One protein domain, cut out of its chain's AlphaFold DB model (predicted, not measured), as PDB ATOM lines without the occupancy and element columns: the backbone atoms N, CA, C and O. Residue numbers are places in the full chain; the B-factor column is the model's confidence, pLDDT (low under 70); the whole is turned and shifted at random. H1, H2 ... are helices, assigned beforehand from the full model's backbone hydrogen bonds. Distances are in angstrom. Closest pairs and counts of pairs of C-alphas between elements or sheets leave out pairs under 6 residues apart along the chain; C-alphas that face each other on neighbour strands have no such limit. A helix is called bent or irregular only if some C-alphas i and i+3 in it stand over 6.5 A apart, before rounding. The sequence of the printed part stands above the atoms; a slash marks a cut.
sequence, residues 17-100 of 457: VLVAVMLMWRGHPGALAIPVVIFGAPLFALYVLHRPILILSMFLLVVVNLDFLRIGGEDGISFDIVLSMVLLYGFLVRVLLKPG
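What this domain is: This is residues 17 to 100 of the 457 residues of an uncharacterized protein of Candidatus Eisenbacteria bacterium (UniProt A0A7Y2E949). Four helices make an open V: the long H2 is one arm, with the short H1 folded back beside its first part, and the hairpin of H3 and H4 is the other arm. H2 and H4 meet in their later parts, near Ala 45 and Gly 90, and spread from each other toward their first residues; the loop of residues 66 to 78 lies at the far end of the H3 and H4 arm. The 84 printed residues hold four named helices, in the order H1, H2, H3, H4, and no named strand; the class is all helix. The whole is only just loose, close to compact, with a radius of gyration of the C-alphas of 14.5 A, and only just flat, with spans of 45 by 32 by 18 A.

How they stand to each other: H2, residues 29 to 50, is the longest helix and has a kink of 36 degrees near residue 40. With its residues 31 to 39 alone it touches H1, residues 17 to 24; the closest C-alphas, those of Met 24 and Ala 31, are 6.3 A apart. This helical hairpin has a shallow tilt of 13 degrees, opposite ways. H2 also touches H4, residues 79 to 97, which meets it with residues 86 to 94 alone; the closest C-alphas, those of Ala 45 and Gly 90, are 4.0 A apart. These two run the same way at a steep tilt of 39 degrees. H4 touches H3, residues 52 to 65, closest at the C-alphas of Val 63 and Asp 80, 5.6 A apart; this second helical hairpin has a shallow tilt of 18 degrees, opposite ways. H2 and H3 are close but not clearly touching, with the C-alphas of Val 48 and Ile 55 6.5 A apart. H1 is apart from H3 and H4. Of the 3 pairs of helices that touch, 2 are at a shallow tilt, a mostly aligned packing, but only just. In H1 and H4 every O i to N i+4 pair is within hydrogen-bond range; in H2 14 of 18 are, in H3 8 of 10.

Where its parts are: H2 measures 31.5 A from first to last C-alpha, beginning at C-alpha 29 (-37.850, -57.880, 40.299). H4 measures 27.4 A and ends at C-alpha 97 (-35.061, -25.306, 30.683). H3 measures 20.6 A and is irregular: C-alphas 61 and 64 are 7.2 A apart. H1 measures 10.5 A and begins at C-alpha 17 (-47.013, -46.450, 32.993).

The domain as a whole: The two C-alphas farthest apart, those of Gly 27 and Gly 100, are 45.5 A apart. The printed part has no cut. The links H1 to H2 and H2 to H3 are tight; the link H3 to H4, of 13 residues, is long, and in it residues 70 to 71 pair with residues 77 to 78, antiparallel. The mean pLDDT of the printed part is 70.5; residues 17 to 42, 45 and 70 to 78 are under 70.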
ATOM      1  N   VAL A  17     -47.839 -45.946  31.881       49.69
ATOM      2  CA  VAL A  17     -47.013 -46.450  32.993       49.69
ATOM      3  C   VAL A  17     -47.638 -47.682  33.634       49.69
ATOM      4  O   VAL A  17     -46.944 -48.675  33.838       49.69
ATOM      5  N   LEU A  18     -48.941 -47.652  33.921       52.09
ATOM      6  CA  LEU A  18     -49.658 -48.789  34.504       52.09
ATOM      7  C   LEU A  18     -49.615 -50.022  33.594       52.09
ATOM      8  O   LEU A  18     -49.338 -51.121  34.071       52.09
ATOM      9  N   VAL A  19     -49.809 -49.836  32.285       55.34
ATOM     10  CA  VAL A  19     -49.728 -50.921  31.298       55.34
ATOM     11  C   VAL A  19     -48.299 -51.460  31.184       55.34
ATOM     12  O   VAL A  19     -48.105 -52.672  31.196       55.34
ATOM     13  N   ALA A  20     -47.281 -50.596  31.154       49.34
ATOM     14  CA  ALA A  20     -45.880 -51.017  31.099       49.34
ATOM     15  C   ALA A  20     -45.449 -51.788  32.363       49.34
ATOM     16  O   ALA A  20     -44.772 -52.811  32.263       49.34
ATOM     17  N   VAL A  21     -45.889 -51.344  33.546       49.81
ATOM     18  CA  VAL A  21     -45.651 -52.028  34.828       49.81
ATOM     19  C   VAL A  21     -46.370 -53.381  34.877       49.81
ATOM     20  O   VAL A  21     -45.766 -54.367  35.298       49.81
ATOM     21  N   MET A  22     -47.613 -53.469  34.389       50.31
ATOM     22  CA  MET A  22     -48.350 -54.739  34.292       50.31
ATOM     23  C   MET A  22     -47.700 -55.728  33.315       50.31
ATOM     24  O   MET A  22     -47.645 -56.922  33.600       50.31
ATOM     25  N   LEU A  23     -47.165 -55.249  32.187       49.44
ATOM     26  CA  LEU A  23     -46.471 -56.093  31.208       49.44
ATOM     27  C   LEU A  23     -45.118 -56.608  31.728       49.44
ATOM     28  O   LEU A  23     -44.728 -57.728  31.406       49.44
ATOM     29  N   MET A  24     -44.431 -55.832  32.572       47.69
ATOM     30  CA  MET A  24     -43.133 -56.200  33.164       47.69
ATOM     31  C   MET A  24     -43.243 -56.993  34.476       47.69
ATOM     32  O   MET A  24     -42.247 -57.542  34.943       47.69
ATOM     33  N   TRP A  25     -44.452 -57.133  35.034       50.34
ATOM     34  CA  TRP A  25     -44.746 -57.967  36.210       50.34
ATOM     35  C   TRP A  25     -44.431 -59.460  35.984       50.34
ATOM     36  O   TRP A  25     -44.225 -60.211  36.939       50.34
ATOM     37  N   ARG A  26     -44.332 -59.923  34.730       50.88
ATOM     38  CA  ARG A  26     -43.934 -61.304  34.410       50.88
ATOM     39  C   ARG A  26     -42.418 -61.525  34.570       50.88
ATOM     40  O   ARG A  26     -41.701 -61.684  33.592       50.88
ATOM     41  N   GLY A  27     -41.945 -61.613  35.816       51.47
ATOM     42  CA  GLY A  27     -40.887 -62.577  36.165       51.47
ATOM     43  C   GLY A  27     -39.533 -62.073  36.675       51.47
ATOM     44  O   GLY A  27     -38.752 -62.911  37.116       51.47
ATOM     45  N   HIS A  28     -39.226 -60.769  36.702       54.03
ATOM     46  CA  HIS A  28     -37.944 -60.293  37.254       54.03
ATOM     47  C   HIS A  28     -38.097 -59.029  38.124       54.03
ATOM     48  O   HIS A  28     -38.471 -57.981  37.601       54.03
ATOM     49  N   PRO A  29     -37.739 -59.055  39.425       52.88
ATOM     50  CA  PRO A  29     -37.850 -57.880  40.299       52.88
ATOM     51  C   PRO A  29     -36.966 -56.698  39.853       52.88
ATOM     52  O   PRO A  29     -37.329 -55.546  40.074       52.88
ATOM     53  N   GLY A  30     -35.858 -56.953  39.143       49.06
ATOM     54  CA  GLY A  30     -35.037 -55.907  38.511       49.06
ATOM     55  C   GLY A  30     -35.682 -55.253  37.279       49.06
ATOM     56  O   GLY A  30     -35.361 -54.110  36.952       49.06
ATOM     57  N   ALA A  31     -36.640 -55.925  36.631       48.12
ATOM     58  CA  ALA A  31     -37.354 -55.394  35.471       48.12
ATOM     59  C   ALA A  31     -38.405 -54.337  35.846       48.12
ATOM     60  O   ALA A  31     -38.830 -53.594  34.974       48.12
ATOM     61  N   LEU A  32     -38.785 -54.216  37.129       48.78
ATOM     62  CA  LEU A  32     -39.673 -53.155  37.627       48.78
ATOM     63  C   LEU A  32     -38.941 -51.828  37.879       48.78
ATOM     64  O   LEU A  32     -39.539 -50.761  37.746       48.78
ATOM     65  N   ALA A  33     -37.643 -51.866  38.195       53.12
ATOM     66  CA  ALA A  33     -36.852 -50.657  38.425       53.12
ATOM     67  C   ALA A  33     -36.694 -49.828  37.140       53.12
ATOM     68  O   ALA A  33     -36.753 -48.603  37.172       53.12
ATOM     69  N   ILE A  34     -36.558 -50.498  35.996       51.88
ATOM     70  CA  ILE A  34     -36.336 -49.876  34.687       51.88
ATOM     71  C   ILE A  34     -37.519 -48.987  34.245       51.88
ATOM     72  O   ILE A  34     -37.284 -47.810  33.992       51.88
ATOM     73  N   PRO A  35     -38.787 -49.440  34.199       51.91
ATOM     74  CA  PRO A  35     -39.924 -48.581  33.860       51.91
ATOM     75  C   PRO A  35     -40.218 -47.513  34.913       51.91
ATOM     76  O   PRO A  35     -40.577 -46.395  34.550       51.91
ATOM     77  N   VAL A  36     -40.038 -47.805  36.206       56.53
ATOM     78  CA  VAL A  36     -40.193 -46.788  37.261       56.53
ATOM     79  C   VAL A  36     -39.169 -45.668  37.077       56.53
ATOM     80  O   VAL A  36     -39.511 -44.500  37.230       56.53
ATOM     81  N   VAL A  37     -37.940 -45.987  36.673       58.03
ATOM     82  CA  VAL A  37     -36.924 -44.979  36.350       58.03
ATOM     83  C   VAL A  37     -37.231 -44.287  35.017       58.03
ATOM     84  O   VAL A  37     -37.248 -43.062  34.971       58.03
ATOM     85  N   ILE A  38     -37.546 -45.025  33.949       57.34
ATOM     86  CA  ILE A  38     -37.781 -44.468  32.602       57.34
ATOM     87  C   ILE A  38     -39.010 -43.553  32.559       57.34
ATOM     88  O   ILE A  38     -38.962 -42.512  31.908       57.34
ATOM     89  N   PHE A  39     -40.098 -43.902  33.248       62.66
ATOM     90  CA  PHE A  39     -41.340 -43.126  33.220       62.66
ATOM     91  C   PHE A  39     -41.572 -42.286  34.477       62.66
ATOM     92  O   PHE A  39     -42.139 -41.193  34.400       62.66
ATOM     93  N   GLY A  40     -41.105 -42.754  35.635       66.06
ATOM     94  CA  GLY A  40     -41.176 -41.993  36.877       66.06
ATOM     95  C   GLY A  40     -40.198 -40.822  36.898       66.06
ATOM     96  O   GLY A  40     -40.572 -39.763  37.393       66.06
ATOM     97  N   ALA A  41     -38.997 -40.939  36.310       66.12
ATOM     98  CA  ALA A  41     -38.038 -39.829  36.301       66.12
ATOM     99  C   ALA A  41     -38.516 -38.611  35.483       66.12
ATOM    100  O   ALA A  41     -38.369 -37.497  35.985       66.12
ATOM    101  N   PRO A  42     -39.149 -38.750  34.298       68.69
ATOM    102  CA  PRO A  42     -39.771 -37.624  33.602       68.69
ATOM    103  C   PRO A  42     -40.926 -36.985  34.380       68.69
ATOM    104  O   PRO A  42     -40.971 -35.761  34.500       68.69
ATOM    105  N   LEU A  43     -41.839 -37.780  34.956       70.38
ATOM    106  CA  LEU A  43     -42.946 -37.255  35.775       70.38
ATOM    107  C   LEU A  43     -42.428 -36.536  37.026       70.38
ATOM    108  O   LEU A  43     -42.894 -35.448  37.368       70.38
ATOM    109  N   PHE A  44     -41.413 -37.105  37.671       72.31
ATOM    110  CA  PHE A  44     -40.715 -36.490  38.789       72.31
ATOM    111  C   PHE A  44     -40.005 -35.200  38.367       72.31
ATOM    112  O   PHE A  44     -40.144 -34.187  39.046       72.31
ATOM    113  N   ALA A  45     -39.316 -35.182  37.224       68.94
ATOM    114  CA  ALA A  45     -38.685 -33.979  36.688       68.94
ATOM    115  C   ALA A  45     -39.719 -32.882  36.409       68.94
ATOM    116  O   ALA A  45     -39.504 -31.730  36.785       68.94
ATOM    117  N   LEU A  46     -40.883 -33.225  35.845       71.88
ATOM    118  CA  LEU A  46     -41.996 -32.285  35.698       71.88
ATOM    119  C   LEU A  46     -42.460 -31.751  37.059       71.88
ATOM    120  O   LEU A  46     -42.700 -30.552  37.189       71.88
ATOM    121  N   TYR A  47     -42.542 -32.593  38.088       77.56
ATOM    122  CA  TYR A  47     -42.877 -32.150  39.442       77.56
ATOM    123  C   TYR A  47     -41.799 -31.208  40.020       77.56
ATOM    124  O   TYR A  47     -42.137 -30.153  40.566       77.56
ATOM    125  N   VAL A  48     -40.508 -31.501  39.789       77.00
ATOM    126  CA  VAL A  48     -39.360 -30.624  40.114       77.00
ATOM    127  C   VAL A  48     -39.472 -29.267  39.434       77.00
ATOM    128  O   VAL A  48     -39.182 -28.247  40.059       77.00
ATOM    129  N   LEU A  49     -39.972 -29.204  38.199       76.62
ATOM    130  CA  LEU A  49     -40.198 -27.925  37.524       76.62
ATOM    131  C   LEU A  49     -41.238 -27.037  38.230       76.62
ATOM    132  O   LEU A  49     -41.109 -25.809  38.163       76.62
ATOM    133  N   HIS A  50     -42.235 -27.634  38.892       82.69
ATOM    134  CA  HIS A  50     -43.350 -26.919  39.525       82.69
ATOM    135  C   HIS A  50     -43.097 -26.584  40.999       82.69
ATOM    136  O   HIS A  50     -43.408 -25.477  41.436       82.69
ATOM    137  N   ARG A  51     -42.550 -27.524  41.781       87.88
ATOM    138  CA  ARG A  51     -42.366 -27.381  43.239       87.88
ATOM    139  C   ARG A  51     -40.934 -27.742  43.676       87.88
ATOM    140  O   ARG A  51     -40.762 -28.572  44.571       87.88
ATOM    141  N   PRO A  52     -39.889 -27.110  43.108       89.38
ATOM    142  CA  PRO A  52     -38.503 -27.547  43.304       89.38
ATOM    143  C   PRO A  52     -38.048 -27.484  44.768       89.38
ATOM    144  O   PRO A  52     -37.333 -28.363  45.235       89.38
ATOM    145  N   ILE A  53     -38.498 -26.469  45.513       92.75
ATOM    146  CA  ILE A  53     -38.122 -26.268  46.919       92.75
ATOM    147  C   ILE A  53     -38.730 -27.344  47.821       92.75
ATOM    148  O   ILE A  53     -38.035 -27.873  48.682       92.75
ATOM    149  N   LEU A  54     -39.993 -27.719  47.591       89.75
ATOM    150  CA  LEU A  54     -40.642 -28.790  48.345       89.75
ATOM    151  C   LEU A  54     -39.918 -30.123  48.136       89.75
ATOM    152  O   LEU A  54     -39.655 -30.831  49.103       89.75
ATOM    153  N   ILE A  55     -39.556 -30.436  46.893       89.06
ATOM    154  CA  ILE A  55     -38.887 -31.695  46.551       89.06
ATOM    155  C   ILE A  55     -37.475 -31.734  47.121       89.06
ATOM    156  O   ILE A  55     -37.094 -32.747  47.701       89.06
ATOM    157  N   LEU A  56     -36.726 -30.628  47.038       91.75
ATOM    158  CA  LEU A  56     -35.427 -30.523  47.701       91.75
ATOM    159  C   LEU A  56     -35.562 -30.731  49.215       91.75
ATOM    160  O   LEU A  56     -34.793 -31.483  49.801       91.75
ATOM    161  N   SER A  57     -36.554 -30.103  49.853       93.31
ATOM    162  CA  SER A  57     -36.820 -30.283  51.282       93.31
ATOM    163  C   SER A  57     -37.162 -31.733  51.637       93.31
ATOM    164  O   SER A  57     -36.624 -32.257  52.608       93.31
ATOM    165  N   MET A  58     -38.015 -32.403  50.857       89.19
ATOM    166  CA  MET A  58     -38.344 -33.817  51.073       89.19
ATOM    167  C   MET A  58     -37.124 -34.720  50.876       89.19
ATOM    168  O   MET A  58     -36.879 -35.605  51.691       89.19
ATOM    169  N   PHE A  59     -36.323 -34.463  49.843       90.38
ATOM    170  CA  PHE A  59     -35.071 -35.173  49.608       90.38
ATOM    171  C   PHE A  59     -34.115 -35.044  50.794       90.38
ATOM    172  O   PHE A  59     -33.642 -36.053  51.305       90.38
ATOM    173  N   LEU A  60     -33.901 -33.825  51.295       91.75
ATOM    174  CA  LEU A  60     -33.035 -33.572  52.449       91.75
ATOM    175  C   LEU A  60     -33.561 -34.196  53.745       91.75
ATOM    176  O   LEU A  60     -32.771 -34.473  54.637       91.75
ATOM    177  N   LEU A  61     -34.863 -34.447  53.886       90.56
ATOM    178  CA  LEU A  61     -35.390 -35.187  55.038       90.56
ATOM    179  C   LEU A  61     -35.051 -36.679  54.974       90.56
ATOM    180  O   LEU A  61     -34.830 -37.312  56.005       90.56
ATOM    181  N   VAL A  62     -35.020 -37.237  53.767       86.75
ATOM    182  CA  VAL A  62     -34.958 -38.683  53.554       86.75
ATOM    183  C   VAL A  62     -33.531 -39.164  53.290       86.75
ATOM    184  O   VAL A  62     -33.140 -40.187  53.839       86.75
ATOM    185  N   VAL A  63     -32.728 -38.435  52.508       85.75
ATOM    186  CA  VAL A  63     -31.468 -38.945  51.936       85.75
ATOM    187  C   VAL A  63     -30.450 -39.406  52.986       85.75
ATOM    188  O   VAL A  63     -29.880 -40.484  52.833       85.75
ATOM    189  N   VAL A  64     -30.272 -38.672  54.095       85.75
ATOM    190  CA  VAL A  64     -29.358 -39.084  55.185       85.75
ATOM    191  C   VAL A  64     -29.768 -40.405  55.836       85.75
ATOM    192  O   VAL A  64     -28.931 -41.117  56.377       85.75
ATOM    193  N   ASN A  65     -31.052 -40.751  55.753       83.94
ATOM    194  CA  ASN A  65     -31.624 -41.955  56.340       83.94
ATOM    195  C   ASN A  65     -31.633 -43.143  55.376       83.94
ATOM    196  O   ASN A  65     -32.100 -44.206  55.758       83.94
ATOM    197  N   LEU A  66     -31.135 -42.986  54.147       81.94
ATOM    198  CA  LEU A  66     -31.061 -44.067  53.161       81.94
ATOM    199  C   LEU A  66     -29.648 -44.638  52.991       81.94
ATOM    200  O   LEU A  66     -29.489 -45.610  52.260       81.94
ATOM    201  N   ASP A  67     -28.645 -44.077  53.676       71.88
ATOM    202  CA  ASP A  67     -27.230 -44.481  53.569       71.88
ATOM    203  C   ASP A  67     -27.013 -45.977  53.878       71.88
ATOM    204  O   ASP A  67     -26.123 -46.614  53.317       71.88
ATOM    205  N   PHE A  68     -27.852 -46.560  54.739       70.06
ATOM    206  CA  PHE A  68     -27.760 -47.965  55.140       70.06
ATOM    207  C   PHE A  68     -28.521 -48.948  54.235       70.06
ATOM    208  O   PHE A  68     -28.278 -50.151  54.304       70.06
ATOM    209  N   LEU A  69     -29.445 -48.473  53.394       71.62
ATOM    210  CA  LEU A  69     -30.271 -49.339  52.552       71.62
ATOM    211  C   LEU A  69     -29.563 -49.593  51.215       71.62
ATOM    212  O   LEU A  69     -29.414 -48.677  50.406       71.62
ATOM    213  N   ARG A  70     -29.160 -50.845  50.953       66.88
ATOM    214  CA  ARG A  70     -28.498 -51.269  49.702       66.88
ATOM    215  C   ARG A  70     -29.345 -52.261  48.899       66.88
ATOM    216  O   ARG A  70     -29.919 -53.191  49.458       66.88
ATOM    217  N   ILE A  71     -29.416 -52.063  47.580       65.06
ATOM    218  CA  ILE A  71     -30.071 -52.968  46.621       65.06
ATOM    219  C   ILE A  71     -29.018 -53.920  46.055       65.06
ATOM    220  O   ILE A  71     -28.110 -53.467  45.363       65.06
ATOM    221  N   GLY A  72     -29.174 -55.228  46.279       60.31
ATOM    222  CA  GLY A  72     -28.288 -56.254  45.708       60.31
ATOM    223  C   GLY A  72     -27.171 -56.752  46.632       60.31
ATOM    224  O   GLY A  72     -26.205 -57.319  46.139       60.31
ATOM    225  N   GLY A  73     -27.298 -56.566  47.950       60.50
ATOM    226  CA  GLY A  73     -26.298 -57.018  48.927       60.50
ATOM    227  C   GLY A  73     -25.163 -56.011  49.138       60.50
ATOM    228  O   GLY A  73     -25.351 -54.811  48.931       60.50
ATOM    229  N   GLU A  74     -24.005 -56.496  49.586       55.66
ATOM    230  CA  GLU A  74     -22.864 -55.687  50.048       55.66
ATOM    231  C   GLU A  74     -22.300 -54.766  48.954       55.66
ATOM    232  O   GLU A  74     -22.167 -53.561  49.180       55.66
ATOM    233  N   ASP A  75     -22.125 -55.279  47.733       56.97
ATOM    234  CA  ASP A  75     -21.678 -54.513  46.553       56.97
ATOM    235  C   ASP A  75     -22.815 -53.773  45.825       56.97
ATOM    236  O   ASP A  75     -22.641 -53.191  44.746       56.97
ATOM    237  N   GLY A  76     -24.005 -53.799  46.421       61.31
ATOM    238  CA  GLY A  76     -25.223 -53.232  45.881       61.31
ATOM    239  C   GLY A  76     -25.202 -51.711  45.721       61.31
ATOM    240  O   GLY A  76     -24.416 -50.974  46.325       61.31
ATOM    241  N   ILE A  77     -26.130 -51.200  44.915       66.75
ATOM    242  CA  ILE A  77     -26.352 -49.756  44.791       66.75
ATOM    243  C   ILE A  77     -27.172 -49.305  45.999       66.75
ATOM    244  O   ILE A  77     -28.261 -49.819  46.252       66.75
ATOM    245  N   SER A  78     -26.661 -48.337  46.754       69.12
ATOM    246  CA  SER A  78     -27.382 -47.770  47.886       69.12
ATOM    247  C   SER A  78     -28.571 -46.913  47.419       69.12
ATOM    248  O   SER A  78     -28.512 -46.246  46.381       69.12
ATOM    249  N   PHE A  79     -29.691 -46.964  48.146       71.69
ATOM    250  CA  PHE A  79     -30.942 -46.289  47.766       71.69
ATOM    251  C   PHE A  79     -30.784 -44.766  47.665       71.69
ATOM    252  O   PHE A  79     -31.444 -44.135  46.837       71.69
ATOM    253  N   ASP A  80     -29.885 -44.179  48.463       73.44
ATOM    254  CA  ASP A  80     -29.514 -42.767  48.358       73.44
ATOM    255  C   ASP A  80     -28.986 -42.428  46.957       73.44
ATOM    256  O   ASP A  80     -29.352 -41.383  46.430       73.44
ATOM    257  N   ILE A  81     -28.205 -43.306  46.310       73.50
ATOM    258  CA  ILE A  81     -27.677 -43.076  44.953       73.50
ATOM    259  C   ILE A  81     -28.819 -42.991  43.949       73.50
ATOM    260  O   ILE A  81     -28.852 -42.065  43.141       73.50
ATOM    261  N   VAL A  82     -29.759 -43.936  43.997       73.31
ATOM    262  CA  VAL A  82     -30.886 -43.979  43.053       73.31
ATOM    263  C   VAL A  82     -31.748 -42.728  43.202       73.31
ATOM    264  O   VAL A  82     -32.051 -42.057  42.214       73.31
ATOM    265  N   LEU A  83     -32.088 -42.369  44.443       76.19
ATOM    266  CA  LEU A  83     -32.856 -41.160  44.733       76.19
ATOM    267  C   LEU A  83     -32.113 -39.900  44.267       76.19
ATOM    268  O   LEU A  83     -32.710 -39.018  43.649       76.19
ATOM    269  N   SER A  84     -30.806 -39.839  44.520       78.31
ATOM    270  CA  SER A  84     -29.958 -38.711  44.136       78.31
ATOM    271  C   SER A  84     -29.815 -38.581  42.620       78.31
ATOM    272  O   SER A  84     -29.844 -37.469  42.107       78.31
ATOM    273  N   MET A  85     -29.760 -39.688  41.872       76.62
ATOM    274  CA  MET A  85     -29.748 -39.677  40.402       76.62
ATOM    275  C   MET A  85     -31.049 -39.125  39.811       76.62
ATOM    276  O   MET A  85     -31.016 -38.309  38.888       76.62
ATOM    277  N   VAL A  86     -32.202 -39.529  40.354       76.12
ATOM    278  CA  VAL A  86     -33.516 -39.020  39.923       76.12
ATOM    279  C   VAL A  86     -33.644 -37.521  40.226       76.12
ATOM    280  O   VAL A  86     -34.122 -36.742  39.396       76.12
ATOM    281  N   LEU A  87     -33.153 -37.099  41.391       79.44
ATOM    282  CA  LEU A  87     -33.100 -35.699  41.797       79.44
ATOM    283  C   LEU A  87     -32.161 -34.865  40.916       79.44
ATOM    284  O   LEU A  87     -32.541 -33.785  40.458       79.44
ATOM    285  N   LEU A  88     -30.971 -35.394  40.635       79.75
ATOM    286  CA  LEU A  88     -29.981 -34.808  39.742       79.75
ATOM    287  C   LEU A  88     -30.572 -34.574  38.352       79.75
ATOM    288  O   LEU A  88     -30.458 -33.470  37.825       79.75
ATOM    289  N   TYR A  89     -31.261 -35.573  37.793       77.62
ATOM    290  CA  TYR A  89     -31.951 -35.442  36.512       77.62
ATOM    291  C   TYR A  89     -32.990 -34.312  36.543       77.62
ATOM    292  O   TYR A  89     -32.960 -33.421  35.693       77.62
ATOM    293  N   GLY A  90     -33.863 -34.285  37.555       79.31
ATOM    294  CA  GLY A  90     -34.890 -33.248  37.689       79.31
ATOM    295  C   GLY A  90     -34.314 -31.831  37.811       79.31
ATOM    296  O   GLY A  90     -34.788 -30.907  37.140       79.31
ATOM    297  N   PHE A  91     -33.272 -31.643  38.624       84.38
ATOM    298  CA  PHE A  91     -32.624 -30.339  38.779       84.38
ATOM    299  C   PHE A  91     -31.812 -29.928  37.557       84.38
ATOM    300  O   PHE A  91     -31.857 -28.758  37.180       84.38
ATOM    301  N   LEU A  92     -31.142 -30.868  36.891       80.56
ATOM    302  CA  LEU A  92     -30.438 -30.596  35.643       80.56
ATOM    303  C   LEU A  92     -31.419 -30.112  34.568       80.56
ATOM    304  O   LEU A  92     -31.211 -29.049  33.984       80.56
ATOM    305  N   VAL A  93     -32.539 -30.818  34.379       79.25
ATOM    306  CA  VAL A  93     -33.618 -30.401  33.467       79.25
ATOM    307  C   VAL A  93     -34.135 -29.006  33.836       79.25
ATOM    308  O   VAL A  93     -34.311 -28.157  32.963       79.25
ATOM    309  N   ARG A  94     -34.326 -28.714  35.129       80.44
ATOM    310  CA  ARG A  94     -34.768 -27.389  35.596       80.44
ATOM    311  C   ARG A  94     -33.768 -26.276  35.293       80.44
ATOM    312  O   ARG A  94     -34.208 -25.173  34.955       80.44
ATOM    313  N   VAL A  95     -32.474 -26.532  35.466       81.00
ATOM    314  CA  VAL A  95     -31.399 -25.566  35.190       81.00
ATOM    315  C   VAL A  95     -31.296 -25.299  33.690       81.00
ATOM    316  O   VAL A  95     -31.148 -24.144  33.297       81.00
ATOM    317  N   LEU A  96     -31.437 -26.336  32.859       81.62
ATOM    318  CA  LEU A  96     -31.374 -26.223  31.400       81.62
ATOM    319  C   LEU A  96     -32.603 -25.525  30.800       81.62
ATOM    320  O   LEU A  96     -32.453 -24.667  29.938       81.62
ATOM    321  N   LEU A  97     -33.818 -25.857  31.253       81.88
ATOM    322  CA  LEU A  97     -35.061 -25.306  30.683       81.88
ATOM    323  C   LEU A  97     -35.377 -23.880  31.135       81.88
ATOM    324  O   LEU A  97     -36.144 -23.171  30.490       81.88
ATOM    325  N   LYS A  98     -34.854 -23.476  32.287       81.06
ATOM    326  CA  LYS A  98     -35.110 -22.162  32.877       81.06
ATOM    327  C   LYS A  98     -33.777 -21.609  33.389       81.06
ATOM    328  O   LYS A  98     -33.578 -21.558  34.611       81.06
ATOM    329  N   PRO A  99     -32.867 -21.254  32.463       77.50
ATOM    330  CA  PRO A  99     -31.564 -20.716  32.811       77.50
ATOM    331  C   PRO A  99     -31.765 -19.381  33.530       77.50
ATOM    332  O   PRO A  99     -32.307 -18.433  32.973       77.50
ATOM    333  N   GLY A 100     -31.384 -19.340  34.803       80.44
ATOM    334  CA  GLY A 100     -31.292 -18.109  35.583       80.44
ATOM    335  C   GLY A 100     -29.848 -17.622  35.645       80.44
ATOM    336  O   GLY A 100     -28.914 -18.419  35.505       80.44
TER     337      GLY A 100